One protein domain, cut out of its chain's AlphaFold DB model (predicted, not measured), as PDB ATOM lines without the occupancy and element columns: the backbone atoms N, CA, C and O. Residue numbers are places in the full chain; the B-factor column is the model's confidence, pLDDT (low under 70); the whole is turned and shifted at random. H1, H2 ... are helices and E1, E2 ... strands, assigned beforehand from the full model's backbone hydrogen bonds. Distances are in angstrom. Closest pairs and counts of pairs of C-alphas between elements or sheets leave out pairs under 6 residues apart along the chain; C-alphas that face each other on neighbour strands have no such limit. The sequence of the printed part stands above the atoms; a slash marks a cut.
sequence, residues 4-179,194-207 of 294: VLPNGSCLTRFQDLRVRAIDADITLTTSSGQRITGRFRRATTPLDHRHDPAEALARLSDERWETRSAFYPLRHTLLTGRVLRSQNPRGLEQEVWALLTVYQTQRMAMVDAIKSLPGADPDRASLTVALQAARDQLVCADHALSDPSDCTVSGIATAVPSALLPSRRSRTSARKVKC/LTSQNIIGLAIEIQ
ATOM      1  N   VAL A   4      22.523  46.785  -3.787       87.56
ATOM      2  CA  VAL A   4      22.889  45.567  -3.036       87.56
ATOM      3  C   VAL A   4      21.911  45.421  -1.872       87.56
ATOM      4  O   VAL A   4      21.626  46.396  -1.181       87.56
ATOM      5  N   LEU A   5      21.356  44.224  -1.686       88.00
ATOM      6  CA  LEU A   5      20.373  43.923  -0.649       88.00
ATOM      7  C   LEU A   5      21.066  43.409   0.625       88.00
ATOM      8  O   LEU A   5      22.149  42.826   0.534       88.00
ATOM      9  N   PRO A   6      20.433  43.536   1.811       86.00
ATOM     10  CA  PRO A   6      21.027  43.126   3.090       86.00
ATOM     11  C   PRO A   6      21.461  41.658   3.166       86.00
ATOM     12  O   PRO A   6      22.310  41.304   3.973       86.00
ATOM     13  N   ASN A   7      20.888  40.794   2.327       84.56
ATOM     14  CA  ASN A   7      21.225  39.376   2.284       84.56
ATOM     15  C   ASN A   7      22.314  39.020   1.249       84.56
ATOM     16  O   ASN A   7      22.420  37.862   0.858       84.56
ATOM     17  N   GLY A   8      23.052  40.014   0.745       84.81
ATOM     18  CA  GLY A   8      24.197  39.853  -0.161       84.81
ATOM     19  C   GLY A   8      23.873  39.755  -1.650       84.81
ATOM     20  O   GLY A   8      24.748  39.978  -2.480       84.81
ATOM     21  N   SER A   9      22.616  39.505  -2.013       90.44
ATOM     22  CA  SER A   9      22.180  39.550  -3.416       90.44
ATOM     23  C   SER A   9      22.103  40.983  -3.957       90.44
ATOM     24  O   SER A   9      21.911  41.930  -3.197       90.44
ATOM     25  N   CYS A  10      22.203  41.163  -5.274       91.12
ATOM     26  CA  CYS A  10      22.149  42.482  -5.901       91.12
ATOM     27  C   CYS A  10      21.007  42.602  -6.915       91.12
ATOM     28  O   CYS A  10      20.734  41.700  -7.702       91.12
ATOM     29  N   LEU A  11      20.322  43.740  -6.914       91.44
ATOM     30  CA  LEU A  11      19.384  44.122  -7.958       91.44
ATOM     31  C   LEU A  11      20.162  44.705  -9.134       91.44
ATOM     32  O   LEU A  11      21.048  45.546  -8.975       91.44
ATOM     33  N   THR A  12      19.823  44.278 -10.339       91.25
ATOM     34  CA  THR A  12      20.407  44.772 -11.580       91.25
ATOM     35  C   THR A  12      19.364  44.782 -12.695       91.25
ATOM     36  O   THR A  12      18.217  44.377 -12.510       91.25
ATOM     37  N   ARG A  13      19.745  45.299 -13.858       90.62
ATOM     38  CA  ARG A  13      18.900  45.338 -15.048       90.62
ATOM     39  C   ARG A  13      19.568  44.513 -16.139       90.62
ATOM     40  O   ARG A  13      20.755  44.699 -16.399       90.62
ATOM     41  N   PHE A  14      18.822  43.600 -16.744       85.62
ATOM     42  CA  PHE A  14      19.230  42.890 -17.947       85.62
ATOM     43  C   PHE A  14      18.301  43.330 -19.074       85.62
ATOM     44  O   PHE A  14      17.116  43.007 -19.049       85.62
ATOM     45  N   GLN A  15      18.831  44.109 -20.023       87.50
ATOM     46  CA  GLN A  15      18.015  44.863 -20.985       87.50
ATOM     47  C   GLN A  15      16.970  45.706 -20.237       87.50
ATOM     48  O   GLN A  15      17.367  46.515 -19.400       87.50
ATOM     49  N   ASP A  16      15.674  45.485 -20.465       88.50
ATOM     50  CA  ASP A  16      14.581  46.179 -19.771       88.50
ATOM     51  C   ASP A  16      14.003  45.404 -18.581       88.50
ATOM     52  O   ASP A  16      13.163  45.918 -17.842       88.50
ATOM     53  N   LEU A  17      14.504  44.193 -18.323       91.75
ATOM     54  CA  LEU A  17      14.058  43.369 -17.210       91.75
ATOM     55  C   LEU A  17      14.856  43.690 -15.942       91.75
ATOM     56  O   LEU A  17      16.085  43.573 -15.901       91.75
ATOM     57  N   ARG A  18      14.152  44.055 -14.866       93.69
ATOM     58  CA  ARG A  18      14.740  44.093 -13.521       93.69
ATOM     59  C   ARG A  18      14.941  42.666 -13.037       93.69
ATOM     60  O   ARG A  18      14.003  41.874 -13.030       93.69
ATOM     61  N   VAL A  19      16.161  42.355 -12.627       94.19
ATOM     62  CA  VAL A  19      16.538  41.029 -12.142       94.19
ATOM     63  C   VAL A  19      17.338  41.155 -10.861       94.19
ATOM     64  O   VAL A  19      18.033  42.140 -10.621       94.19
ATOM     65  N   ARG A  20      17.274  40.116 -10.044       93.12
ATOM     66  CA  ARG A  20      18.104  39.958  -8.864       93.12
ATOM     67  C   ARG A  20      19.178  38.919  -9.151       93.12
ATOM     68  O   ARG A  20      18.862  37.796  -9.534       93.12
ATOM     69  N   ALA A  21      20.437  39.305  -9.016       92.50
ATOM     70  CA  ALA A  21      21.582  38.423  -9.135       92.50
ATOM     71  C   ALA A  21      22.018  37.942  -7.745       92.50
ATOM     72  O   ALA A  21      22.110  38.713  -6.789       92.50
ATOM     73  N   ILE A  22      22.239  36.639  -7.643       92.38
ATOM     74  CA  ILE A  22      22.651  35.935  -6.436       92.38
ATOM     75  C   ILE A  22      23.956  35.233  -6.763       92.38
ATOM     76  O   ILE A  22      23.982  34.381  -7.655       92.38
ATOM     77  N   ASP A  23      24.997  35.582  -6.018       92.56
ATOM     78  CA  ASP A  23      26.291  34.919  -6.048       92.56
ATOM     79  C   ASP A  23      26.453  34.099  -4.786       92.56
ATOM     80  O   ASP A  23      26.233  34.598  -3.683       92.56
ATOM     81  N   ALA A  24      26.810  32.835  -4.950       92.12
ATOM     82  CA  ALA A  24      26.990  31.919  -3.846       92.12
ATOM     83  C   ALA A  24      28.194  31.015  -4.081       92.12
ATOM     84  O   ALA A  24      28.417  30.539  -5.198       92.12
ATOM     85  N   ASP A  25      28.924  30.723  -3.014       93.06
ATOM     86  CA  ASP A  25      29.820  29.579  -2.969       93.06
ATOM     87  C   ASP A  25      29.045  28.377  -2.434       93.06
ATOM     88  O   ASP A  25      28.428  28.420  -1.369       93.06
ATOM     89  N   ILE A  26      29.051  27.295  -3.206       91.00
ATOM     90  CA  ILE A  26      28.418  26.036  -2.833       91.00
ATOM     91  C   ILE A  26      29.524  25.060  -2.473       91.00
ATOM     92  O   ILE A  26      30.315  24.673  -3.336       91.00
ATOM     93  N   THR A  27      29.556  24.639  -1.212       93.25
ATOM     94  CA  THR A  27      30.498  23.637  -0.713       93.25
ATOM     95  C   THR A  27      29.775  22.323  -0.455       93.25
ATOM     96  O   THR A  27      28.862  22.239   0.367       93.25
ATOM     97  N   LEU A  28      30.206  21.284  -1.163       92.38
ATOM     98  CA  LEU A  28      29.724  19.918  -1.021       92.38
ATOM     99  C   LEU A  28      30.686  19.124  -0.146       92.38
ATOM    100  O   LEU A  28      31.886  19.120  -0.414       92.38
ATOM    101  N   THR A  29      30.153  18.392   0.827       94.62
ATOM    102  CA  THR A  29      30.899  17.409   1.618       94.62
ATOM    103  C   THR A  29      30.452  16.013   1.215       94.62
ATOM    104  O   THR A  29      29.268  15.676   1.291       94.62
ATOM    105  N   THR A  30      31.396  15.195   0.760       93.94
ATOM    106  CA  THR A  30      31.138  13.810   0.350       93.94
ATOM    107  C   THR A  30      31.275  12.834   1.516       93.94
ATOM    108  O   THR A  30      31.915  13.132   2.524       93.94
ATOM    109  N   SER A  31      30.737  11.623   1.358       92.75
ATOM    110  CA  SER A  31      30.893  10.536   2.331       92.75
ATOM    111  C   SER A  31      32.344  10.081   2.545       92.75
ATOM    112  O   SER A  31      32.610   9.387   3.516       92.75
ATOM    113  N   SER A  32      33.276  10.444   1.655       90.56
ATOM    114  CA  SER A  32      34.714  10.192   1.841       90.56
ATOM    115  C   SER A  32      35.428  11.284   2.649       90.56
ATOM    116  O   SER A  32      36.629  11.188   2.877       90.56
ATOM    117  N   GLY A  33      34.712  12.338   3.052       90.31
ATOM    118  CA  GLY A  33      35.276  13.516   3.711       90.31
ATOM    119  C   GLY A  33      35.799  14.584   2.746       90.31
ATOM    120  O   GLY A  33      36.120  15.687   3.183       90.31
ATOM    121  N   GLN A  34      35.842  14.317   1.433       91.19
ATOM    122  CA  GLN A  34      36.250  15.315   0.444       91.19
ATOM    123  C   GLN A  34      35.267  16.494   0.422       91.19
ATOM    124  O   GLN A  34      34.053  16.285   0.298       91.19
ATOM    125  N   ARG A  35      35.808  17.717   0.487       93.38
ATOM    126  CA  ARG A  35      35.073  18.974   0.313       93.38
ATOM    127  C   ARG A  35      35.354  19.559  -1.065       93.38
ATOM    128  O   ARG A  35      36.510  19.655  -1.462       93.38
ATOM    129  N   ILE A  36      34.303  19.928  -1.788       90.94
ATOM    130  CA  ILE A  36      34.389  20.493  -3.139       90.94
ATOM    131  C   ILE A  36      33.590  21.785  -3.148       90.94
ATOM    132  O   ILE A  36      32.381  21.752  -2.912       90.94
ATOM    133  N   THR A  37      34.247  22.899  -3.450       91.62
ATOM    134  CA  THR A  37      33.612  24.218  -3.487       91.62
ATOM    135  C   THR A  37      33.509  24.707  -4.924       91.62
ATOM    136  O   THR A  37      34.440  24.576  -5.712       91.62
ATOM    137  N   GLY A  38      32.356  25.257  -5.291       88.50
ATOM    138  CA  GLY A  38      32.138  25.844  -6.605       88.50
ATOM    139  C   GLY A  38      31.362  27.146  -6.511       88.50
ATOM    140  O   GLY A  38      30.433  27.268  -5.718       88.50
ATOM    141  N   ARG A  39      31.715  28.097  -7.378       90.56
ATOM    142  CA  ARG A  39      30.971  29.348  -7.533       90.56
ATOM    143  C   ARG A  39      29.699  29.122  -8.333       90.56
ATOM    144  O   ARG A  39      29.717  28.509  -9.402       90.56
ATOM    145  N   PHE A  40      28.608  29.674  -7.835       87.62
ATOM    146  CA  PHE A  40      27.292  29.636  -8.439       87.62
ATOM    147  C   PHE A  40      26.740  31.056  -8.557       87.62
ATOM    148  O   PHE A  40      26.725  31.806  -7.588       87.62
ATOM    149  N   ARG A  41      26.269  31.419  -9.752       90.44
ATOM    150  CA  ARG A  41      25.616  32.704 -10.020       90.44
ATOM    151  C   ARG A  41      24.251  32.456 -10.650       90.44
ATOM    152  O   ARG A  41      24.158  31.758 -11.662       90.44
ATOM    153  N   ARG A  42      23.198  33.047 -10.083       90.25
ATOM    154  CA  ARG A  42      21.815  32.961 -10.582       90.25
ATOM    155  C   ARG A  42      21.219  34.348 -10.745       90.25
ATOM    156  O   ARG A  42      21.302  35.161  -9.836       90.25
ATOM    157  N   ALA A  43      20.567  34.588 -11.877       91.75
ATOM    158  CA  ALA A  43      19.668  35.721 -12.057       91.75
ATOM    159  C   ALA A  43      18.219  35.244 -11.901       91.75
ATOM    160  O   ALA A  43      17.871  34.155 -12.362       91.75
ATOM    161  N   THR A  44      17.388  36.035 -11.232       91.69
ATOM    162  CA  THR A  44      16.011  35.664 -10.905       91.69
ATOM    163  C   THR A  44      15.084  36.880 -10.961       91.69
ATOM    164  O   THR A  44      15.538  38.015 -10.820       91.69
ATOM    165  N   THR A  45      13.794  36.649 -11.198       92.19
ATOM    166  CA  THR A  45      12.759  37.695 -11.266       92.19
ATOM    167  C   THR A  45      12.068  38.009  -9.935       92.19
ATOM    168  O   THR A  45      11.623  39.146  -9.801       92.19
ATOM    169  N   PRO A  46      12.002  37.118  -8.923       92.88
ATOM    170  CA  PRO A  46      11.618  37.505  -7.570       92.88
ATOM    171  C   PRO A  46      12.651  38.467  -6.964       92.88
ATOM    172  O   PRO A  46      13.819  38.120  -6.751       92.88
ATOM    173  N   LEU A  47      12.230  39.718  -6.760       93.44
ATOM    174  CA  LEU A  47      13.114  40.818  -6.360       93.44
ATOM    175  C   LEU A  47      13.167  41.021  -4.840       93.44
ATOM    176  O   LEU A  47      14.155  41.564  -4.347       93.44
ATOM    177  N   ASP A  48      12.136  40.593  -4.107       92.12
ATOM    178  CA  ASP A  48      12.056  40.777  -2.659       92.12
ATOM    179  C   ASP A  48      12.918  39.742  -1.929       92.12
ATOM    180  O   ASP A  48      12.710  38.534  -2.013       92.12
ATOM    181  N   HIS A  49      13.913  40.222  -1.186       91.06
ATOM    182  CA  HIS A  49      14.806  39.360  -0.425       91.06
ATOM    183  C   HIS A  49      14.216  38.824   0.877       91.06
ATOM    184  O   HIS A  49      14.809  37.911   1.454       91.06
ATOM    185  N   ARG A  50      13.122  39.421   1.362       92.50
ATOM    186  CA  ARG A  50      12.431  38.995   2.582       92.50
ATOM    187  C   ARG A  50      11.487  37.842   2.282       92.50
ATOM    188  O   ARG A  50      11.478  36.874   3.032       92.50
ATOM    189  N   HIS A  51      10.746  37.940   1.179       93.12
ATOM    190  CA  HIS A  51       9.872  36.867   0.715       93.12
ATOM    191  C   HIS A  51      10.658  35.713   0.084       93.12
ATOM    192  O   HIS A  51      10.393  34.555   0.391       93.12
ATOM    193  N   ASP A  52      11.683  36.031  -0.716       91.94
ATOM    194  CA  ASP A  52      12.506  35.044  -1.413       91.94
ATOM    195  C   ASP A  52      13.976  35.133  -0.958       91.94
ATOM    196  O   ASP A  52      14.799  35.829  -1.574       91.94
ATOM    197  N   PRO A  53      14.373  34.458   0.135       92.56
ATOM    198  CA  PRO A  53      15.759  34.455   0.587       92.56
ATOM    199  C   PRO A  53      16.715  33.914  -0.485       92.56
ATOM    200  O   PRO A  53      16.426  32.940  -1.179       92.56
ATOM    201  N   ALA A  54      17.896  34.528  -0.606       91.12
ATOM    202  CA  ALA A  54      18.875  34.161  -1.631       91.12
ATOM    203  C   ALA A  54      19.351  32.705  -1.492       91.12
ATOM    204  O   ALA A  54      19.516  32.016  -2.497       91.12
ATOM    205  N   GLU A  55      19.510  32.223  -0.256       89.38
ATOM    206  CA  GLU A  55      19.881  30.835   0.022       89.38
ATOM    207  C   GLU A  55      18.796  29.847  -0.429       89.38
ATOM    208  O   GLU A  55      19.104  28.866  -1.103       89.38
ATOM    209  N   ALA A  56      17.521  30.130  -0.137       90.12
ATOM    210  CA  ALA A  56      16.401  29.293  -0.574       90.12
ATOM    211  C   ALA A  56      16.364  29.192  -2.108       90.12
ATOM    212  O   ALA A  56      16.316  28.101  -2.673       90.12
ATOM    213  N   LEU A  57      16.516  30.325  -2.798       91.19
ATOM    214  CA  LEU A  57      16.603  30.359  -4.257       91.19
ATOM    215  C   LEU A  57      17.845  29.639  -4.806       91.19
ATOM    216  O   LEU A  57      17.794  29.078  -5.903       91.19
ATOM    217  N   ALA A  58      18.967  29.637  -4.085       88.94
ATOM    218  CA  ALA A  58      20.142  28.867  -4.474       88.94
ATOM    219  C   ALA A  58      19.865  27.357  -4.383       88.94
ATOM    220  O   ALA A  58      20.164  26.644  -5.347       88.94
ATOM    221  N   ARG A  59      19.209  26.892  -3.306       87.06
ATOM    222  CA  ARG A  59      18.823  25.481  -3.094       87.06
ATOM    223  C   ARG A  59      17.921  24.934  -4.203       87.06
ATOM    224  O   ARG A  59      18.209  23.861  -4.726       87.06
ATOM    225  N   LEU A  60      16.949  25.721  -4.681       86.44
ATOM    226  CA  LEU A  60      16.066  25.347  -5.807       86.44
ATOM    227  C   LEU A  60      16.813  24.991  -7.110       86.44
ATOM    228  O   LEU A  60      16.239  24.444  -8.052       86.44
ATOM    229  N   SER A  61      18.089  25.360  -7.231       77.81
ATOM    230  CA  SER A  61      18.878  25.041  -8.424       77.81
ATOM    231  C   SER A  61      19.139  23.542  -8.558       77.81
ATOM    232  O   SER A  61      19.281  23.067  -9.689       77.81
ATOM    233  N   ASP A  62      19.195  22.822  -7.434       76.44
ATOM    234  CA  ASP A  62      19.319  21.367  -7.419       76.44
ATOM    235  C   ASP A  62      18.005  20.719  -7.877       76.44
ATOM    236  O   ASP A  62      17.991  20.020  -8.891       76.44
ATOM    237  N   GLU A  63      16.878  21.107  -7.272       79.88
ATOM    238  CA  GLU A  63      15.525  20.643  -7.637       79.88
ATOM    239  C   GLU A  63      15.214  20.829  -9.134       79.88
ATOM    240  O   GLU A  63      14.681  19.942  -9.812       79.88
ATOM    241  N   ARG A  64      15.629  21.960  -9.725       82.19
ATOM    242  CA  ARG A  64      15.474  22.192 -11.174       82.19
ATOM    243  C   ARG A  64      16.194  21.128 -12.003       82.19
ATOM    244  O   ARG A  64      15.707  20.703 -13.055       82.19
ATOM    245  N   TRP A  65      17.402  20.745 -11.597       76.38
ATOM    246  CA  TRP A  65      18.138  19.701 -12.298       76.38
ATOM    247  C   TRP A  65      17.507  18.326 -12.083       76.38
ATOM    248  O   TRP A  65      17.526  17.533 -13.032       76.38
ATOM    249  N   GLU A  66      16.928  18.074 -10.910       78.62
ATOM    250  CA  GLU A  66      16.201  16.844 -10.591       78.62
ATOM    251  C   GLU A  66      14.943  16.672 -11.441       78.62
ATOM    252  O   GLU A  66      14.728  15.578 -11.974       78.62
ATOM    253  N   THR A  67      14.218  17.763 -11.720       80.81
ATOM    254  CA  THR A  67      13.041  17.770 -12.612       80.81
ATOM    255  C   THR A  67      13.338  17.122 -13.968       80.81
ATOM    256  O   THR A  67      12.490  16.445 -14.544       80.81
ATOM    257  N   ARG A  68      14.568  17.232 -14.492       79.62
ATOM    258  CA  ARG A  68      14.921  16.568 -15.762       79.62
ATOM    259  C   ARG A  68      14.763  15.052 -15.708       79.62
ATOM    260  O   ARG A  68      14.389  14.438 -16.706       79.62
ATOM    261  N   SER A  69      15.029  14.451 -14.551       77.88
ATOM    262  CA  SER A  69      14.837  13.017 -14.337       77.88
ATOM    263  C   SER A  69      13.359  12.637 -14.403       77.88
ATOM    264  O   SER A  69      13.040  11.520 -14.804       77.88
ATOM    265  N   ALA A  70      12.447  13.564 -14.091       81.69
ATOM    266  CA  ALA A  70      11.013  13.331 -14.182       81.69
ATOM    267  C   ALA A  70      10.544  13.068 -15.621       81.69
ATOM    268  O   ALA A  70       9.511  12.416 -15.788       81.69
ATOM    269  N   PHE A  71      11.288  13.501 -16.647       84.06
ATOM    270  CA  PHE A  71      10.984  13.237 -18.061       84.06
ATOM    271  C   PHE A  71      11.548  11.908 -18.581       84.06
ATOM    272  O   PHE A  71      11.123  11.440 -19.634       84.06
ATOM    273  N   TYR A  72      12.468  11.256 -17.859       84.19
ATOM    274  CA  TYR A  72      13.004   9.942 -18.246       84.19
ATOM    275  C   TYR A  72      11.914   8.887 -18.533       84.19
ATOM    276  O   TYR A  72      12.012   8.181 -19.545       84.19
ATOM    277  N   PRO A  73      10.835   8.797 -17.729       84.25
ATOM    278  CA  PRO A  73       9.785   7.816 -17.953       84.25
ATOM    279  C   PRO A  73       9.014   7.972 -19.269       84.25
ATOM    280  O   PRO A  73       8.493   6.970 -19.754       84.25
ATOM    281  N   LEU A  74       8.967   9.167 -19.880       84.25
ATOM    282  CA  LEU A  74       8.340   9.354 -21.200       84.25
ATOM    283  C   LEU A  74       8.943   8.396 -22.231       84.25
ATOM    284  O   LEU A  74       8.230   7.744 -22.987       84.25
ATOM    285  N   ARG A  75      10.274   8.276 -22.226       79.25
ATOM    286  CA  ARG A  75      11.008   7.424 -23.169       79.25
ATOM    287  C   ARG A  75      11.112   5.979 -22.705       79.25
ATOM    288  O   ARG A  75      11.020   5.064 -23.516       79.25
ATOM    289  N   HIS A  76      11.338   5.764 -21.413       80.69
ATOM    290  CA  HIS A  76      11.739   4.446 -20.920       80.69
ATOM    291  C   HIS A  76      10.606   3.653 -20.269       80.69
ATOM    292  O   HIS A  76      10.607   2.429 -20.361       80.69
ATOM    293  N   THR A  77       9.623   4.321 -19.664       83.06
ATOM    294  CA  THR A  77       8.525   3.661 -18.942       83.06
ATOM    295  C   THR A  77       7.274   3.559 -19.807       83.06
ATOM    296  O   THR A  77       6.781   2.457 -20.019       83.06
ATOM    297  N   LEU A  78       6.787   4.676 -20.361       84.31
ATOM    298  CA  LEU A  78       5.551   4.692 -21.157       84.31
ATOM    299  C   LEU A  78       5.716   3.959 -22.491       84.31
ATOM    300  O   LEU A  78       4.886   3.133 -22.868       84.31
ATOM    301  N   LEU A  79       6.826   4.212 -23.181       82.19
ATOM    302  CA  LEU A  79       7.124   3.554 -24.450       82.19
ATOM    303  C   LEU A  79       7.738   2.163 -24.292       82.19
ATOM    304  O   LEU A  79       7.826   1.441 -25.283       82.19
ATOM    305  N   THR A  80       8.174   1.784 -23.084       80.81
ATOM    306  CA  THR A  80       8.942   0.551 -22.823       80.81
ATOM    307  C   THR A  80      10.102   0.367 -23.816       80.81
ATOM    308  O   THR A  80      10.316  -0.725 -24.335       80.81
ATOM    309  N   GLY A  81      10.789   1.462 -24.166       72.69
ATOM    310  CA  GLY A  81      11.888   1.467 -25.141       72.69
ATOM    311  C   GLY A  81      11.480   1.338 -26.615       72.69
ATOM    312  O   GLY A  81      12.358   1.243 -27.469       72.69
ATOM    313  N   ARG A  82      10.181   1.337 -26.938       76.50
ATOM    314  CA  ARG A  82       9.689   1.286 -28.323       76.50
ATOM    315  C   ARG A  82       9.756   2.655 -28.996       76.50
ATOM    316  O   ARG A  82       9.669   3.694 -28.345       76.50
ATOM    317  N   VAL A  83       9.884   2.632 -30.319       85.25
ATOM    318  CA  VAL A  83       9.812   3.818 -31.180       85.25
ATOM    319  C   VAL A  83       8.346   4.093 -31.545       85.25
ATOM    320  O   VAL A  83       7.506   3.191 -31.478       85.25
ATOM    321  N   LEU A  84       8.050   5.343 -31.907       90.19
ATOM    322  CA  LEU A  84       6.773   5.749 -32.498       90.19
ATOM    323  C   LEU A  84       6.470   4.919 -33.757       90.19
ATOM    324  O   LEU A  84       7.390   4.512 -34.470       90.19
ATOM    325  N   ARG A  85       5.190   4.631 -34.004       90.69
ATOM    326  CA  ARG A  85       4.751   3.674 -35.040       90.69
ATOM    327  C   ARG A  85       4.396   4.349 -36.359       90.69
ATOM    328  O   ARG A  85       4.547   3.741 -37.416       90.69
ATOM    329  N   SER A  86       3.905   5.579 -36.295       94.00
ATOM    330  CA  SER A  86       3.464   6.336 -37.459       94.00
ATOM    331  C   SER A  86       4.606   6.611 -38.434       94.00
ATOM    332  O   SER A  86       5.684   7.055 -38.052       94.00
ATOM    333  N   GLN A  87       4.339   6.400 -39.722       95.06
ATOM    334  CA  GLN A  87       5.289   6.651 -40.815       95.06
ATOM    335  C   GLN A  87       5.054   7.997 -41.523       95.06
ATOM    336  O   GLN A  87       5.639   8.257 -42.569       95.06
ATOM    337  N   ASN A  88       4.193   8.860 -40.976       96.12
ATOM    338  CA  ASN A  88       3.914  10.187 -41.524       96.12
ATOM    339  C   ASN A  88       3.970  11.270 -40.426       96.12
ATOM    340  O   ASN A  88       3.686  10.962 -39.264       96.12
ATOM    341  N   PRO A  89       4.305  12.532 -40.770       96.69
ATOM    342  CA  PRO A  89       4.490  13.600 -39.782       96.69
ATOM    343  C   PRO A  89       3.272  13.850 -38.888       96.69
ATOM    344  O   PRO A  89       3.429  14.035 -37.685       96.69
ATOM    345  N   ARG A  90       2.058  13.798 -39.449       97.44
ATOM    346  CA  ARG A  90       0.815  14.051 -38.704       97.44
ATOM    347  C   ARG A  90       0.528  12.962 -37.666       97.44
ATOM    348  O   ARG A  90       0.138  13.268 -36.546       97.44
ATOM    349  N   GLY A  91       0.736  11.698 -38.023       96.50
ATOM    350  CA  GLY A  91       0.593  10.571 -37.102       96.50
ATOM    351  C   GLY A  91       1.658  10.595 -36.007       96.50
ATOM    352  O   GLY A  91       1.349  10.357 -34.844       96.50
ATOM    353  N   LEU A  92       2.898  10.971 -36.348       95.06
ATOM    354  CA  LEU A  92       3.959  11.169 -35.357       95.06
ATOM    355  C   LEU A  92       3.603  12.278 -34.363       95.06
ATOM    356  O   LEU A  92       3.768  12.092 -33.160       95.06
ATOM    357  N   GLU A  93       3.082  13.406 -34.849       96.56
ATOM    358  CA  GLU A  93       2.597  14.492 -33.999       96.56
ATOM    359  C   GLU A  93       1.473  14.011 -33.068       96.56
ATOM    360  O   GLU A  93       1.549  14.225 -31.858       96.56
ATOM    361  N   GLN A  94       0.477  13.296 -33.598       95.94
ATOM    362  CA  GLN A  94      -0.610  12.733 -32.797       95.94
ATOM    363  C   GLN A  94      -0.095  11.774 -31.711       95.94
ATOM    364  O   GLN A  94      -0.537  11.856 -30.565       95.94
ATOM    365  N   GLU A  95       0.838  10.878 -32.041       94.12
ATOM    366  CA  GLU A  95       1.425   9.951 -31.069       94.12
ATOM    367  C   GLU A  95       2.200  10.687 -29.970       94.12
ATOM    368  O   GLU A  95       2.072  10.347 -28.793       94.12
ATOM    369  N   VAL A  96       2.969  11.721 -30.326       92.81
ATOM    370  CA  VAL A  96       3.691  12.551 -29.349       92.81
ATOM    371  C   VAL A  96       2.715  13.271 -28.424       92.81
ATOM    372  O   VAL A  96       2.894  13.220 -27.207       92.81
ATOM    373  N   TRP A  97       1.666  13.893 -28.968       95.19
ATOM    374  CA  TRP A  97       0.644  14.553 -28.157       95.19
ATOM    375  C   TRP A  97      -0.078  13.572 -27.239       95.19
ATOM    376  O   TRP A  97      -0.228  13.864 -26.058       95.19
ATOM    377  N   ALA A  98      -0.451  12.389 -27.727       92.56
ATOM    378  CA  ALA A  98      -1.079  11.365 -26.898       92.56
ATOM    379  C   ALA A  98      -0.178  10.949 -25.721       92.56
ATOM    380  O   ALA A  98      -0.638  10.880 -24.580       92.56
ATOM    381  N   LEU A  99       1.119  10.728 -25.969       91.38
ATOM    382  CA  LEU A  99       2.088  10.378 -24.923       91.38
ATOM    383  C   LEU A  99       2.271  11.497 -23.895       91.38
ATOM    384  O   LEU A  99       2.322  11.221 -22.695       91.38
ATOM    385  N   LEU A 100       2.375  12.745 -24.355       92.88
ATOM    386  CA  LEU A 100       2.500  13.906 -23.477       92.88
ATOM    387  C   LEU A 100       1.244  14.097 -22.632       92.88
ATOM    388  O   LEU A 100       1.371  14.330 -21.435       92.88
ATOM    389  N   THR A 101       0.055  13.934 -23.210       93.44
ATOM    390  CA  THR A 101      -1.211  14.019 -22.475       93.44
ATOM    391  C   THR A 101      -1.277  12.965 -21.379       93.44
ATOM    392  O   THR A 101      -1.441  13.324 -20.219       93.44
ATOM    393  N   VAL A 102      -1.051  11.685 -21.701       91.00
ATOM    394  CA  VAL A 102      -1.063  10.604 -20.696       91.00
ATOM    395  C   VAL A 102      -0.049  10.874 -19.586       91.00
ATOM    396  O   VAL A 102      -0.368  10.750 -18.405       91.00
ATOM    397  N   TYR A 103       1.167  11.287 -19.945       91.69
ATOM    398  CA  TYR A 103       2.191  11.636 -18.966       91.69
ATOM    399  C   TYR A 103       1.764  12.799 -18.062       91.69
ATOM    400  O   TYR A 103       1.906  12.696 -16.844       91.69
ATOM    401  N   GLN A 104       1.240  13.885 -18.633       92.38
ATOM    402  CA  GLN A 104       0.856  15.072 -17.870       92.38
ATOM    403  C   GLN A 104      -0.351  14.806 -16.975       92.38
ATOM    404  O   GLN A 104      -0.303  15.163 -15.801       92.38
ATOM    405  N   THR A 105      -1.376  14.111 -17.470       92.00
ATOM    406  CA  THR A 105      -2.523  13.687 -16.656       92.00
ATOM    407  C   THR A 105      -2.063  12.835 -15.475       92.00
ATOM    408  O   THR A 105      -2.458  13.092 -14.339       92.00
ATOM    409  N   GLN A 106      -1.147  11.888 -15.708       90.75
ATOM    410  CA  GLN A 106      -0.588  11.067 -14.638       90.75
ATOM    411  C   GLN A 106       0.185  11.905 -13.614       90.75
ATOM    412  O   GLN A 106       0.037  11.707 -12.411       90.75
ATOM    413  N   ARG A 107       1.009  12.855 -14.077       91.38
ATOM    414  CA  ARG A 107       1.780  13.748 -13.203       91.38
ATOM    415  C   ARG A 107       0.884  14.642 -12.356       91.38
ATOM    416  O   ARG A 107       1.171  14.799 -11.176       91.38
ATOM    417  N   MET A 108      -0.189  15.181 -12.926       91.19
ATOM    418  CA  MET A 108      -1.168  15.979 -12.185       91.19
ATOM    419  C   MET A 108      -1.844  15.143 -11.095       91.19
ATOM    420  O   MET A 108      -1.796  15.529  -9.931       91.19
ATOM    421  N   ALA A 109      -2.340  13.949 -11.436       91.19
ATOM    422  CA  ALA A 109      -2.958  13.044 -10.466       91.19
ATOM    423  C   ALA A 109      -1.993  12.645  -9.334       91.19
ATOM    424  O   ALA A 109      -2.380  12.600  -8.169       91.19
ATOM    425  N   MET A 110      -0.717  12.402  -9.652       92.56
ATOM    426  CA  MET A 110       0.317  12.140  -8.644       92.56
ATOM    427  C   MET A 110       0.548  13.341  -7.725       92.56
ATOM    428  O   MET A 110       0.678  13.162  -6.519       92.56
ATOM    429  N   VAL A 111       0.621  14.556  -8.275       91.56
ATOM    430  CA  VAL A 111       0.805  15.779  -7.481       91.56
ATOM    431  C   VAL A 111      -0.377  15.986  -6.539       91.56
ATOM    432  O   VAL A 111      -0.164  16.286  -5.367       91.56
ATOM    433  N   ASP A 112      -1.603  15.789  -7.015       90.38
ATOM    434  CA  ASP A 112      -2.798  15.941  -6.184       90.38
ATOM    435  C   ASP A 112      -2.872  14.862  -5.095       90.38
ATOM    436  O   ASP A 112      -3.160  15.177  -3.939       90.38
ATOM    437  N   ALA A 113      -2.481  13.623  -5.415       91.94
ATOM    438  CA  ALA A 113      -2.321  12.561  -4.427       91.94
ATOM    439  C   ALA A 113      -1.313  12.942  -3.332       91.94
ATOM    440  O   ALA A 113      -1.612  12.807  -2.148       91.94
ATOM    441  N   ILE A 114      -0.138  13.470  -3.695       92.19
ATOM    442  CA  ILE A 114       0.888  13.866  -2.719       92.19
ATOM    443  C   ILE A 114       0.467  15.079  -1.891       92.19
ATOM    444  O   ILE A 114       0.746  15.111  -0.697       92.19
ATOM    445  N   LYS A 115      -0.226  16.062  -2.479       90.00
ATOM    446  CA  LYS A 115      -0.705  17.249  -1.747       90.00
ATOM    447  C   LYS A 115      -1.618  16.899  -0.572       90.00
ATOM    448  O   LYS A 115      -1.644  17.647   0.401       90.00
ATOM    449  N   SER A 116      -2.344  15.782  -0.647       86.06
ATOM    450  CA  SER A 116      -3.158  15.291   0.470       86.06
ATOM    451  C   SER A 116      -2.341  14.741   1.649       86.06
ATOM    452  O   SER A 116      -2.904  14.537   2.723       86.06
ATOM    453  N   LEU A 117      -1.025  14.535   1.490       88.00
ATOM    454  CA  LEU A 117      -0.134  13.987   2.511       88.00
ATOM    455  C   LEU A 117       0.868  15.051   3.016       88.00
ATOM    456  O   LEU A 117       1.844  15.365   2.329       88.00
ATOM    457  N   PRO A 118       0.683  15.594   4.234       87.88
ATOM    458  CA  PRO A 118       1.576  16.607   4.792       87.88
ATOM    459  C   PRO A 118       3.032  16.133   4.884       87.88
ATOM    460  O   PRO A 118       3.320  15.054   5.398       87.88
ATOM    461  N   GLY A 119       3.964  16.962   4.408       85.94
ATOM    462  CA  GLY A 119       5.406  16.689   4.476       85.94
ATOM    463  C   GLY A 119       5.920  15.650   3.472       85.94
ATOM    464  O   GLY A 119       7.103  15.309   3.509       85.94
ATOM    465  N   ALA A 120       5.071  15.147   2.570       88.62
ATOM    466  CA  ALA A 120       5.508  14.262   1.505       88.62
ATOM    467  C   ALA A 120       6.191  15.047   0.377       88.62
ATOM    468  O   ALA A 120       5.618  15.951  -0.225       88.62
ATOM    469  N   ASP A 121       7.429  14.662   0.083       86.75
ATOM    470  CA  ASP A 121       8.183  15.181  -1.051       86.75
ATOM    471  C   ASP A 121       7.585  14.649  -2.376       86.75
ATOM    472  O   ASP A 121       7.532  13.422  -2.564       86.75
ATOM    473  N   PRO A 122       7.138  15.527  -3.300       87.44
ATOM    474  CA  PRO A 122       6.560  15.125  -4.583       87.44
ATOM    475  C   PRO A 122       7.510  14.302  -5.458       87.44
ATOM    476  O   PRO A 122       7.037  13.485  -6.256       87.44
ATOM    477  N   ASP A 123       8.827  14.420  -5.284       86.00
ATOM    478  CA  ASP A 123       9.803  13.647  -6.059       86.00
ATOM    479  C   ASP A 123       9.806  12.153  -5.712       86.00
ATOM    480  O   ASP A 123      10.327  11.324  -6.470       86.00
ATOM    481  N   ARG A 124       9.170  11.783  -4.594       90.62
ATOM    482  CA  ARG A 124       8.993  10.392  -4.165       90.62
ATOM    483  C   ARG A 124       7.809   9.702  -4.843       90.62
ATOM    484  O   ARG A 124       7.684   8.481  -4.734       90.62
ATOM    485  N   ALA A 125       6.955  10.437  -5.552       92.00
ATOM    486  CA  ALA A 125       5.822   9.855  -6.257       92.00
ATOM    487  C   ALA A 125       6.292   8.987  -7.439       92.00
ATOM    488  O   ALA A 125       6.903   9.461  -8.404       92.00
ATOM    489  N   SER A 126       5.983   7.690  -7.386       91.31
ATOM    490  CA  SER A 126       6.368   6.731  -8.423       91.31
ATOM    491  C   SER A 126       5.417   6.784  -9.619       91.31
ATOM    492  O   SER A 126       4.249   6.418  -9.503       91.31
ATOM    493  N   LEU A 127       5.924   7.163 -10.801       91.19
ATOM    494  CA  LEU A 127       5.125   7.111 -12.034       91.19
ATOM    495  C   LEU A 127       4.713   5.674 -12.378       91.19
ATOM    496  O   LEU A 127       3.636   5.467 -12.924       91.19
ATOM    497  N   THR A 128       5.548   4.681 -12.064       92.00
ATOM    498  CA  THR A 128       5.233   3.271 -12.328       92.00
ATOM    499  C   THR A 128       4.022   2.818 -11.521       92.00
ATOM    500  O   THR A 128       3.109   2.245 -12.103       92.00
ATOM    501  N   VAL A 129       3.987   3.136 -10.221       94.31
ATOM    502  CA  VAL A 129       2.839   2.832  -9.346       94.31
ATOM    503  C   VAL A 129       1.593   3.532  -9.865       94.31
ATOM    504  O   VAL A 129       0.545   2.917 -10.006       94.31
ATOM    505  N   ALA A 130       1.727   4.811 -10.211       93.62
ATOM    506  CA  ALA A 130       0.616   5.598 -10.709       93.62
ATOM    507  C   ALA A 130       0.058   5.000 -12.026       93.62
ATOM    508  O   ALA A 130      -1.152   4.839 -12.168       93.62
ATOM    509  N   LEU A 131       0.930   4.613 -12.965       91.88
ATOM    510  CA  LEU A 131       0.543   3.990 -14.236       91.88
ATOM    511  C   LEU A 131      -0.098   2.609 -14.042       91.88
ATOM    512  O   LEU A 131      -1.006   2.256 -14.789       91.88
ATOM    513  N   GLN A 132       0.389   1.821 -13.081       92.19
ATOM    514  CA  GLN A 132      -0.210   0.535 -12.721       92.19
ATOM    515  C   GLN A 132      -1.613   0.744 -12.158       92.19
ATOM    516  O   GLN A 132      -2.550   0.193 -12.715       92.19
ATOM    517  N   ALA A 133      -1.777   1.647 -11.189       92.81
ATOM    518  CA  ALA A 133      -3.088   1.986 -10.643       92.81
ATOM    519  C   ALA A 133      -4.064   2.463 -11.734       92.81
ATOM    520  O   ALA A 133      -5.184   1.975 -11.814       92.81
ATOM    521  N   ALA A 134      -3.625   3.349 -12.635       90.25
ATOM    522  CA  ALA A 134      -4.449   3.811 -13.755       90.25
ATOM    523  C   ALA A 134      -4.860   2.668 -14.705       90.25
ATOM    524  O   ALA A 134      -5.978   2.641 -15.217       90.25
ATOM    525  N   ARG A 135      -3.953   1.714 -14.952       89.81
ATOM    526  CA  ARG A 135      -4.241   0.520 -15.758       89.81
ATOM    527  C   ARG A 135      -5.211  -0.417 -15.062       89.81
ATOM    528  O   ARG A 135      -6.117  -0.903 -15.725       89.81
ATOM    529  N   ASP A 136      -5.027  -0.652 -13.772       89.19
ATOM    530  CA  ASP A 136      -5.880  -1.540 -12.990       89.19
ATOM    531  C   ASP A 136      -7.308  -0.990 -12.944       89.19
ATOM    532  O   ASP A 136      -8.249  -1.736 -13.192       89.19
ATOM    533  N   GLN A 137      -7.473   0.328 -12.779       86.00
ATOM    534  CA  GLN A 137      -8.783   0.981 -12.885       86.00
ATOM    535  C   GLN A 137      -9.445   0.738 -14.250       86.00
ATOM    536  O   GLN A 137     -10.614   0.362 -14.315       86.00
ATOM    537  N   LEU A 138      -8.693   0.892 -15.346       85.56
ATOM    538  CA  LEU A 138      -9.210   0.648 -16.694       85.56
ATOM    539  C   LEU A 138      -9.580  -0.828 -16.922       85.56
ATOM    540  O   LEU A 138     -10.612  -1.115 -17.521       85.56
ATOM    541  N   VAL A 139      -8.734  -1.759 -16.475       87.44
ATOM    542  CA  VAL A 139      -8.919  -3.207 -16.678       87.44
ATOM    543  C   VAL A 139     -10.073  -3.745 -15.840       87.44
ATOM    544  O   VAL A 139     -10.866  -4.538 -16.340       87.44
ATOM    545  N   CYS A 140     -10.193  -3.299 -14.592       83.75
ATOM    546  CA  CYS A 140     -11.281  -3.686 -13.697       83.75
ATOM    547  C   CYS A 140     -12.609  -2.995 -14.040       83.75
ATOM    548  O   CYS A 140     -13.611  -3.289 -13.393       83.75
ATOM    549  N   ALA A 141     -12.623  -2.090 -15.032       78.44
ATOM    550  CA  ALA A 141     -13.747  -1.203 -15.332       78.44
ATOM    551  C   ALA A 141     -14.245  -0.458 -14.079       78.44
ATOM    552  O   ALA A 141     -15.441  -0.201 -13.918       78.44
ATOM    553  N   ASP A 142     -13.308  -0.129 -13.190       66.94
ATOM    554  CA  ASP A 142     -13.577   0.552 -11.934       66.94
ATOM    555  C   ASP A 142     -14.213   1.910 -12.254       66.94
ATOM    556  O   ASP A 142     -13.679   2.687 -13.050       66.94
ATOM    557  N   HIS A 143     -15.399   2.160 -11.700       62.94
ATOM    558  CA  HIS A 143     -16.223   3.349 -11.957       62.94
ATOM    559  C   HIS A 143     -16.781   3.532 -13.381       62.94
ATOM    560  O   HIS A 143     -17.355   4.580 -13.667       62.94
ATOM    561  N   ALA A 144     -16.707   2.537 -14.272       61.72
ATOM    562  CA  ALA A 144     -17.272   2.659 -15.625       61.72
ATOM    563  C   ALA A 144     -18.810   2.833 -15.648       61.72
ATOM    564  O   ALA A 144     -19.365   3.267 -16.656       61.72
ATOM    565  N   LEU A 145     -19.486   2.488 -14.546       61.81
ATOM    566  CA  LEU A 145     -20.938   2.586 -14.356       61.81
ATOM    567  C   LEU A 145     -21.329   3.428 -13.126       61.81
ATOM    568  O   LEU A 145     -22.502   3.452 -12.763       61.81
ATOM    569  N   SER A 146     -20.366   4.069 -12.457       60.38
ATOM    570  CA  SER A 146     -20.641   4.910 -11.285       60.38
ATOM    571  C   SER A 146     -21.185   6.273 -11.718       60.38
ATOM    572  O   SER A 146     -20.716   6.849 -12.702       60.38
ATOM    573  N   ASP A 147     -22.164   6.793 -10.978       58.28
ATOM    574  CA  ASP A 147     -22.703   8.141 -11.183       58.28
ATOM    575  C   ASP A 147     -21.591   9.169 -10.869       58.28
ATOM    576  O   ASP A 147     -20.820   8.960  -9.927       58.28
ATOM    577  N   PRO A 148     -21.455  10.296 -11.597       59.09
ATOM    578  CA  PRO A 148     -20.369  11.256 -11.382       59.09
ATOM    579  C   PRO A 148     -20.415  11.949 -10.006       59.09
ATOM    580  O   PRO A 148     -19.492  12.686  -9.665       59.09
ATOM    581  N   SER A 149     -21.473  11.731  -9.218       57.47
ATOM    582  CA  SER A 149     -21.586  12.154  -7.817       57.47
ATOM    583  C   SER A 149     -20.840  11.250  -6.832       57.47
ATOM    584  O   SER A 149     -20.569  11.684  -5.710       57.47
ATOM    585  N   ASP A 150     -20.476  10.030  -7.231       55.00
ATOM    586  CA  ASP A 150     -19.686   9.121  -6.405       55.00
ATOM    587  C   ASP A 150     -18.207   9.509  -6.517       55.00
ATOM    588  O   ASP A 150     -17.430   8.937  -7.283       55.00
ATOM    589  N   CYS A 151     -17.815  10.528  -5.745       51.91
ATOM    590  CA  CYS A 151     -16.427  10.954  -5.547       51.91
ATOM    591  C   CYS A 151     -15.628   9.872  -4.804       51.91
ATOM    592  O   CYS A 151     -15.204  10.042  -3.659       51.91
ATOM    593  N   THR A 152     -15.422   8.734  -5.454       57.03
ATOM    594  CA  THR A 152     -14.540   7.686  -4.961       57.03
ATOM    595  C   THR A 152     -13.101   8.121  -5.220       57.03
ATOM    596  O   THR A 152     -12.762   8.610  -6.300       57.03
ATOM    597  N   VAL A 153     -12.250   8.008  -4.200       61.94
ATOM    598  CA  VAL A 153     -10.831   8.372  -4.285       61.94
ATOM    599  C   VAL A 153     -10.192   7.564  -5.417       61.94
ATOM    600  O   VAL A 153     -10.189   6.339  -5.363       61.94
ATOM    601  N   SER A 154      -9.670   8.241  -6.449       71.44
ATOM    602  CA  SER A 154      -8.993   7.582  -7.577       71.44
ATOM    603  C   SER A 154      -7.952   6.584  -7.060       71.44
ATOM    604  O   SER A 154      -7.192   6.901  -6.146       71.44
ATOM    605  N   GLY A 155      -7.843   5.409  -7.683       84.38
ATOM    606  CA  GLY A 155      -6.846   4.397  -7.339       84.38
ATOM    607  C   GLY A 155      -5.416   4.948  -7.327       84.38
ATOM    608  O   GLY A 155      -4.594   4.505  -6.530       84.38
ATOM    609  N   ILE A 156      -5.121   5.983  -8.123       89.88
ATOM    610  CA  ILE A 156      -3.839   6.706  -8.077       89.88
ATOM    611  C   ILE A 156      -3.665   7.448  -6.742       89.88
ATOM    612  O   ILE A 156      -2.580   7.406  -6.157       89.88
ATOM    613  N   ALA A 157      -4.719   8.112  -6.263       88.81
ATOM    614  CA  ALA A 157      -4.716   8.883  -5.024       88.81
ATOM    615  C   ALA A 157      -4.511   8.007  -3.782       88.81
ATOM    616  O   ALA A 157      -3.929   8.476  -2.808       88.81
ATOM    617  N   THR A 158      -4.888   6.729  -3.833       90.38
ATOM    618  CA  THR A 158      -4.558   5.755  -2.782       90.38
ATOM    619  C   THR A 158      -3.193   5.101  -3.006       90.38
ATOM    620  O   THR A 158      -2.372   5.047  -2.093       90.38
ATOM    621  N   ALA A 159      -2.903   4.625  -4.221       93.56
ATOM    622  CA  ALA A 159      -1.710   3.821  -4.486       93.56
ATOM    623  C   ALA A 159      -0.401   4.612  -4.351       93.56
ATOM    624  O   ALA A 159       0.590   4.086  -3.843       93.56
ATOM    625  N   VAL A 160      -0.372   5.874  -4.800       94.31
ATOM    626  CA  VAL A 160       0.857   6.684  -4.791       94.31
ATOM    627  C   VAL A 160       1.332   6.984  -3.361       94.31
ATOM    628  O   VAL A 160       2.501   6.696  -3.082       94.31
ATOM    629  N   PRO A 161       0.491   7.486  -2.433       93.00
ATOM    630  CA  PRO A 161       0.900   7.693  -1.042       93.00
ATOM    631  C   PRO A 161       1.299   6.402  -0.317       93.00
ATOM    632  O   PRO A 161       2.210   6.425   0.509       93.00
ATOM    633  N   SER A 162       0.676   5.266  -0.645       92.81
ATOM    634  CA  SER A 162       1.007   3.967  -0.041       92.81
ATOM    635  C   SER A 162       2.338   3.373  -0.517       92.81
ATOM    636  O   SER A 162       2.864   2.471   0.132       92.81
ATOM    637  N   ALA A 163       2.906   3.864  -1.623       94.25
ATOM    638  CA  ALA A 163       4.116   3.312  -2.235       94.25
ATOM    639  C   ALA A 163       5.129   4.401  -2.637       94.25
ATOM    640  O   ALA A 163       5.676   4.400  -3.747       94.25
ATOM    641  N   LEU A 164       5.402   5.337  -1.722       94.00
ATOM    642  CA  LEU A 164       6.413   6.373  -1.926       94.00
ATOM    643  C   LEU A 164       7.811   5.772  -2.104       94.00
ATOM    644  O   LEU A 164       8.276   4.964  -1.298       94.00
ATOM    645  N   LEU A 165       8.530   6.253  -3.117       92.50
ATOM    646  CA  LEU A 165       9.936   5.919  -3.319       92.50
ATOM    647  C   LEU A 165      10.786   6.404  -2.129       92.50
ATOM    648  O   LEU A 165      10.403   7.353  -1.435       92.50
ATOM    649  N   PRO A 166      11.951   5.786  -1.867       91.44
ATOM    650  CA  PRO A 166      12.906   6.336  -0.910       91.44
ATOM    651  C   PRO A 166      13.372   7.728  -1.352       91.44
ATOM    652  O   PRO A 166      13.334   8.057  -2.542       91.44
ATOM    653  N   SER A 167      13.854   8.529  -0.401       87.38
ATOM    654  CA  SER A 167      14.460   9.823  -0.715       87.38
ATOM    655  C   SER A 167      15.597   9.664  -1.727       87.38
ATOM    656  O   SER A 167      16.359   8.683  -1.724       87.38
ATOM    657  N   ARG A 168      15.700  10.624  -2.648       83.81
ATOM    658  CA  ARG A 168      16.728  10.588  -3.681       83.81
ATOM    659  C   ARG A 168      18.104  10.755  -3.040       83.81
ATOM    660  O   ARG A 168      18.345  11.626  -2.214       83.81
ATOM    661  N   ARG A 169      19.040   9.899  -3.451       86.38
ATOM    662  CA  ARG A 169      20.434   9.971  -3.000       86.38
ATOM    663  C   ARG A 169      21.148  11.116  -3.711       86.38
ATOM    664  O   ARG A 169      21.392  11.009  -4.914       86.38
ATOM    665  N   SER A 170      21.541  12.146  -2.967       88.00
ATOM    666  CA  SER A 170      22.408  13.208  -3.482       88.00
ATOM    667  C   SER A 170      23.818  12.659  -3.729       88.00
ATOM    668  O   SER A 170      24.405  12.007  -2.860       88.00
ATOM    669  N   ARG A 171      24.344  12.834  -4.948       90.25
ATOM    670  CA  ARG A 171      25.603  12.219  -5.405       90.25
ATOM    671  C   ARG A 171      26.417  13.153  -6.285       90.25
ATOM    672  O   ARG A 171      25.867  13.920  -7.067       90.25
ATOM    673  N   THR A 172      27.739  13.012  -6.225       88.75
ATOM    674  CA  THR A 172      28.674  13.736  -7.093       88.75
ATOM    675  C   THR A 172      29.733  12.804  -7.673       88.75
ATOM    676  O   THR A 172      30.158  11.839  -7.037       88.75
ATOM    677  N   SER A 173      30.147  13.099  -8.902       89.19
ATOM    678  CA  SER A 173      31.307  12.509  -9.565       89.19
ATOM    679  C   SER A 173      31.845  13.452 -10.640       89.19
ATOM    680  O   SER A 173      31.154  14.364 -11.118       89.19
ATOM    681  N   ALA A 174      33.101  13.249 -11.026       86.19
ATOM    682  CA  ALA A 174      33.706  13.905 -12.169       86.19
ATOM    683  C   ALA A 174      32.913  13.556 -13.434       86.19
ATOM    684  O   ALA A 174      32.664  12.387 -13.742       86.19
ATOM    685  N   ARG A 175      32.510  14.580 -14.198       77.44
ATOM    686  CA  ARG A 175      31.844  14.346 -15.481       77.44
ATOM    687  C   ARG A 175      32.867  13.812 -16.470       77.44
ATOM    688  O   ARG A 175      33.808  14.510 -16.830       77.44
ATOM    689  N   LYS A 176      32.650  12.582 -16.925       71.00
ATOM    690  CA  LYS A 176      33.454  11.948 -17.964       71.00
ATOM    691  C   LYS A 176      32.670  11.947 -19.266       71.00
ATOM    692  O   LYS A 176      31.548  11.445 -19.315       71.00
ATOM    693  N   VAL A 177      33.265  12.485 -20.325       69.38
ATOM    694  CA  VAL A 177      32.732  12.270 -21.670       69.38
ATOM    695  C   VAL A 177      33.065  10.834 -22.057       69.38
ATOM    696  O   VAL A 177      34.225  10.419 -22.020       69.38
ATOM    697  N   LYS A 178      32.042  10.052 -22.397       63.59
ATOM    698  CA  LYS A 178      32.245   8.732 -22.990       63.59
ATOM    699  C   LYS A 178      32.676   8.952 -24.444       63.59
ATOM    700  O   LYS A 178      31.822   9.101 -25.306       63.59
ATOM    701  N   CYS A 179      33.985   9.016 -24.691       66.06
ATOM    702  CA  CYS A 179      34.577   9.104 -26.030       66.06
ATOM    703  C   CYS A 179      35.127   7.727 -26.435       66.06
ATOM    704  O   CYS A 179      36.225   7.385 -25.997       66.06
ATOM    705  N   LEU A 194      36.359  10.525  -8.986       84.00
ATOM    706  CA  LEU A 194      36.213   9.728 -10.213       84.00
ATOM    707  C   LEU A 194      35.058   8.721 -10.124       84.00
ATOM    708  O   LEU A 194      34.415   8.417 -11.129       84.00
ATOM    709  N   THR A 195      34.786   8.215  -8.923       86.31
ATOM    710  CA  THR A 195      33.657   7.334  -8.623       86.31
ATOM    711  C   THR A 195      32.515   8.123  -7.992       86.31
ATOM    712  O   THR A 195      32.725   9.151  -7.353       86.31
ATOM    713  N   SER A 196      31.279   7.656  -8.193       90.44
ATOM    714  CA  SER A 196      30.104   8.282  -7.583       90.44
ATOM    715  C   SER A 196      30.191   8.200  -6.064       90.44
ATOM    716  O   SER A 196      30.188   7.104  -5.509       90.44
ATOM    717  N   GLN A 197      30.174   9.353  -5.404       92.50
ATOM    718  CA  GLN A 197      30.113   9.451  -3.950       92.50
ATOM    719  C   GLN A 197      28.817  10.115  -3.506       92.50
ATOM    720  O   GLN A 197      28.273  10.956  -4.223       92.50
ATOM    721  N   ASN A 198      28.318   9.729  -2.332       93.25
ATOM    722  CA  ASN A 198      27.152  10.378  -1.744       93.25
ATOM    723  C   ASN A 198      27.565  11.741  -1.177       93.25
ATOM    724  O   ASN A 198      28.634  11.872  -0.579       93.25
ATOM    725  N   ILE A 199      26.709  12.739  -1.357       92.25
ATOM    726  CA  ILE A 199      26.824  14.039  -0.702       92.25
ATOM    727  C   ILE A 199      26.141  13.908   0.662       92.25
ATOM    728  O   ILE A 199      24.977  13.524   0.732       92.25
ATOM    729  N   ILE A 200      26.882  14.190   1.733       93.50
ATOM    730  CA  ILE A 200      26.400  14.130   3.124       93.50
ATOM    731  C   ILE A 200      26.218  15.521   3.741       93.50
ATOM    732  O   ILE A 200      25.615  15.648   4.799       93.50
ATOM    733  N   GLY A 201      26.735  16.566   3.089       91.25
ATOM    734  CA  GLY A 201      26.584  17.948   3.528       91.25
ATOM    735  C   GLY A 201      26.616  18.921   2.354       91.25
ATOM    736  O   GLY A 201      27.377  18.735   1.403       91.25
ATOM    737  N   LEU A 202      25.787  19.958   2.444       90.94
ATOM    738  CA  LEU A 202      25.677  21.046   1.476       90.94
ATOM    739  C   LEU A 202      25.649  22.367   2.248       90.94
ATOM    740  O   LEU A 202      24.680  22.644   2.956       90.94
ATOM    741  N   ALA A 203      26.700  23.168   2.100       92.69
ATOM    742  CA  ALA A 203      26.769  24.527   2.624       92.69
ATOM    743  C   ALA A 203      26.678  25.522   1.462       92.69
ATOM    744  O   ALA A 203      27.315  25.327   0.424       92.69
ATOM    745  N   ILE A 204      25.865  26.562   1.635       91.62
ATOM    746  CA  ILE A 204      25.666  27.626   0.651       91.62
ATOM    747  C   ILE A 204      25.970  28.941   1.350       91.62
ATOM    748  O   ILE A 204      25.284  29.313   2.297       91.62
ATOM    749  N   GLU A 205      26.982  29.640   0.865       92.69
ATOM    750  CA  GLU A 205      27.401  30.928   1.404       92.69
ATOM    751  C   GLU A 205      27.128  31.999   0.357       92.69
ATOM    752  O   GLU A 205      27.681  31.960  -0.742       92.69
ATOM    753  N   ILE A 206      26.233  32.940   0.670       91.19
ATOM    754  CA  ILE A 206      25.925  34.047  -0.238       91.19
ATOM    755  C   ILE A 206      27.059  35.062  -0.172       91.19
ATOM    756  O   ILE A 206      27.371  35.596   0.891       91.19
ATOM    757  N   GLN A 207      27.648  35.360  -1.324       86.56
ATOM    758  CA  GLN A 207      28.685  36.371  -1.424       86.56
ATOM    759  C   GLN A 207      28.044  37.758  -1.419       86.56
ATOM    760  O   GLN A 207      27.371  38.161  -2.368       86.56
TER     761      GLN A 207
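What this domain is: This is residues 4 to 179 and 194 to 207 of the 294 residues of an uncharacterized protein of Streptomyces avermitilis (UniProt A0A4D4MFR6). Two lobes are joined by one helix: at one end a strongly twisted sheet of four strands curls round the first part of H1, residues 54 to 61, and at the other end H2, H4 and H5 pack on the long helix H3. Residues 163 to 179 run back from the helical lobe to the sheet, and the loop of residues 144 to 150 sticks out free. The printed part has 190 residues with five named helices and four named strands, in the order E1 E2 E3 H1 H2 H3 H4 H5 E4; the class is mixed, helices and strands. The sheet is branched and antiparallel. The whole is loose, with a radius of gyration of the C-alphas of 21.9 A and spans of 62 by 48 by 40 A.

Where its parts are: Find C-alpha 10 at (22.149, 42.482, -5.901), where E1, residues 10 to 14, begins. E2, residues 17 to 30, runs 38.4 A; E3, residues 35 to 44, runs 27.7 A; E4, residues 197 to 206, runs 25.2 A to C-alpha 206 at (25.925, 34.047, -0.238). H1, residues 54 to 70, is 25.6 A long, with a kink of 26 degrees near residue 62. H2 holds residues 72 to 78. H3, residues 89 to 115, runs 38.6 A from C-alpha 89 at (4.490, 13.600, -39.782). H4 holds residues 127 to 139 and H5 residues 155 to 162.

How they stand to each other: Start at E2, which has three antiparallel neighbours. E1, beside residues 17 to 21, and E4, beside residues 23 to 30, lie on one side of it, and E3 on the other side. Look for N 12 and O 19, 2.8 A, between E1 and E2; N 24 and O 40, 2.8 A, between E2 and E3; N 27 and O 203, 2.9 A, between E2 and E4. E1, E2 and E3 form a meander, each strand the antiparallel neighbour of the one before. E4 bends by 63 degrees at residue 200. H1 is on the sheet; its closest C-alphas to E2 are those of Ala 54 and Ile 22, 6.4 A. H1 and H2 meet only through their link. H3 is the hub. With residues 99 to 103 alone it touches H2, about perpendicular at 80 degrees, closest at C-alphas 103 and 74, 6.9 A. With residues 106 to 110 alone it touches H4, at 77 degrees, about perpendicular, closest at C-alphas 106 and 130, 6.8 A. With residues 109 to 114 alone it touches H5, at a steep tilt of 54 degrees, closest at C-alphas 113 and 157, 4.4 A. H4 and H5 form a helical hairpin, closest at C-alphas 130 and 156, 5.3 A, at a shallow tilt of 34.5 degrees, only just short of steep. H1 is apart from H3, H4 and H5. In H3 and H4 every O i to N i+4 pair is within hydrogen-bond range; in H1 6 of 13 are, beside 11 of 14 O i to N i+3 pairs, in H2 2 of 3 and in H5 3 of 4.

The domain as a whole: The two C-alphas farthest apart, those of Val 4 and Leu 145, are 62.4 A apart. Residues 180 to 193 are not printed, and C-alphas 179 and 194 across that cut are 15.9 A apart. The links H3 to H4 and H4 to H5 are long. The mean pLDDT of the printed part is 86.9; residues 142 to 153 and 177 to 179 are under 70.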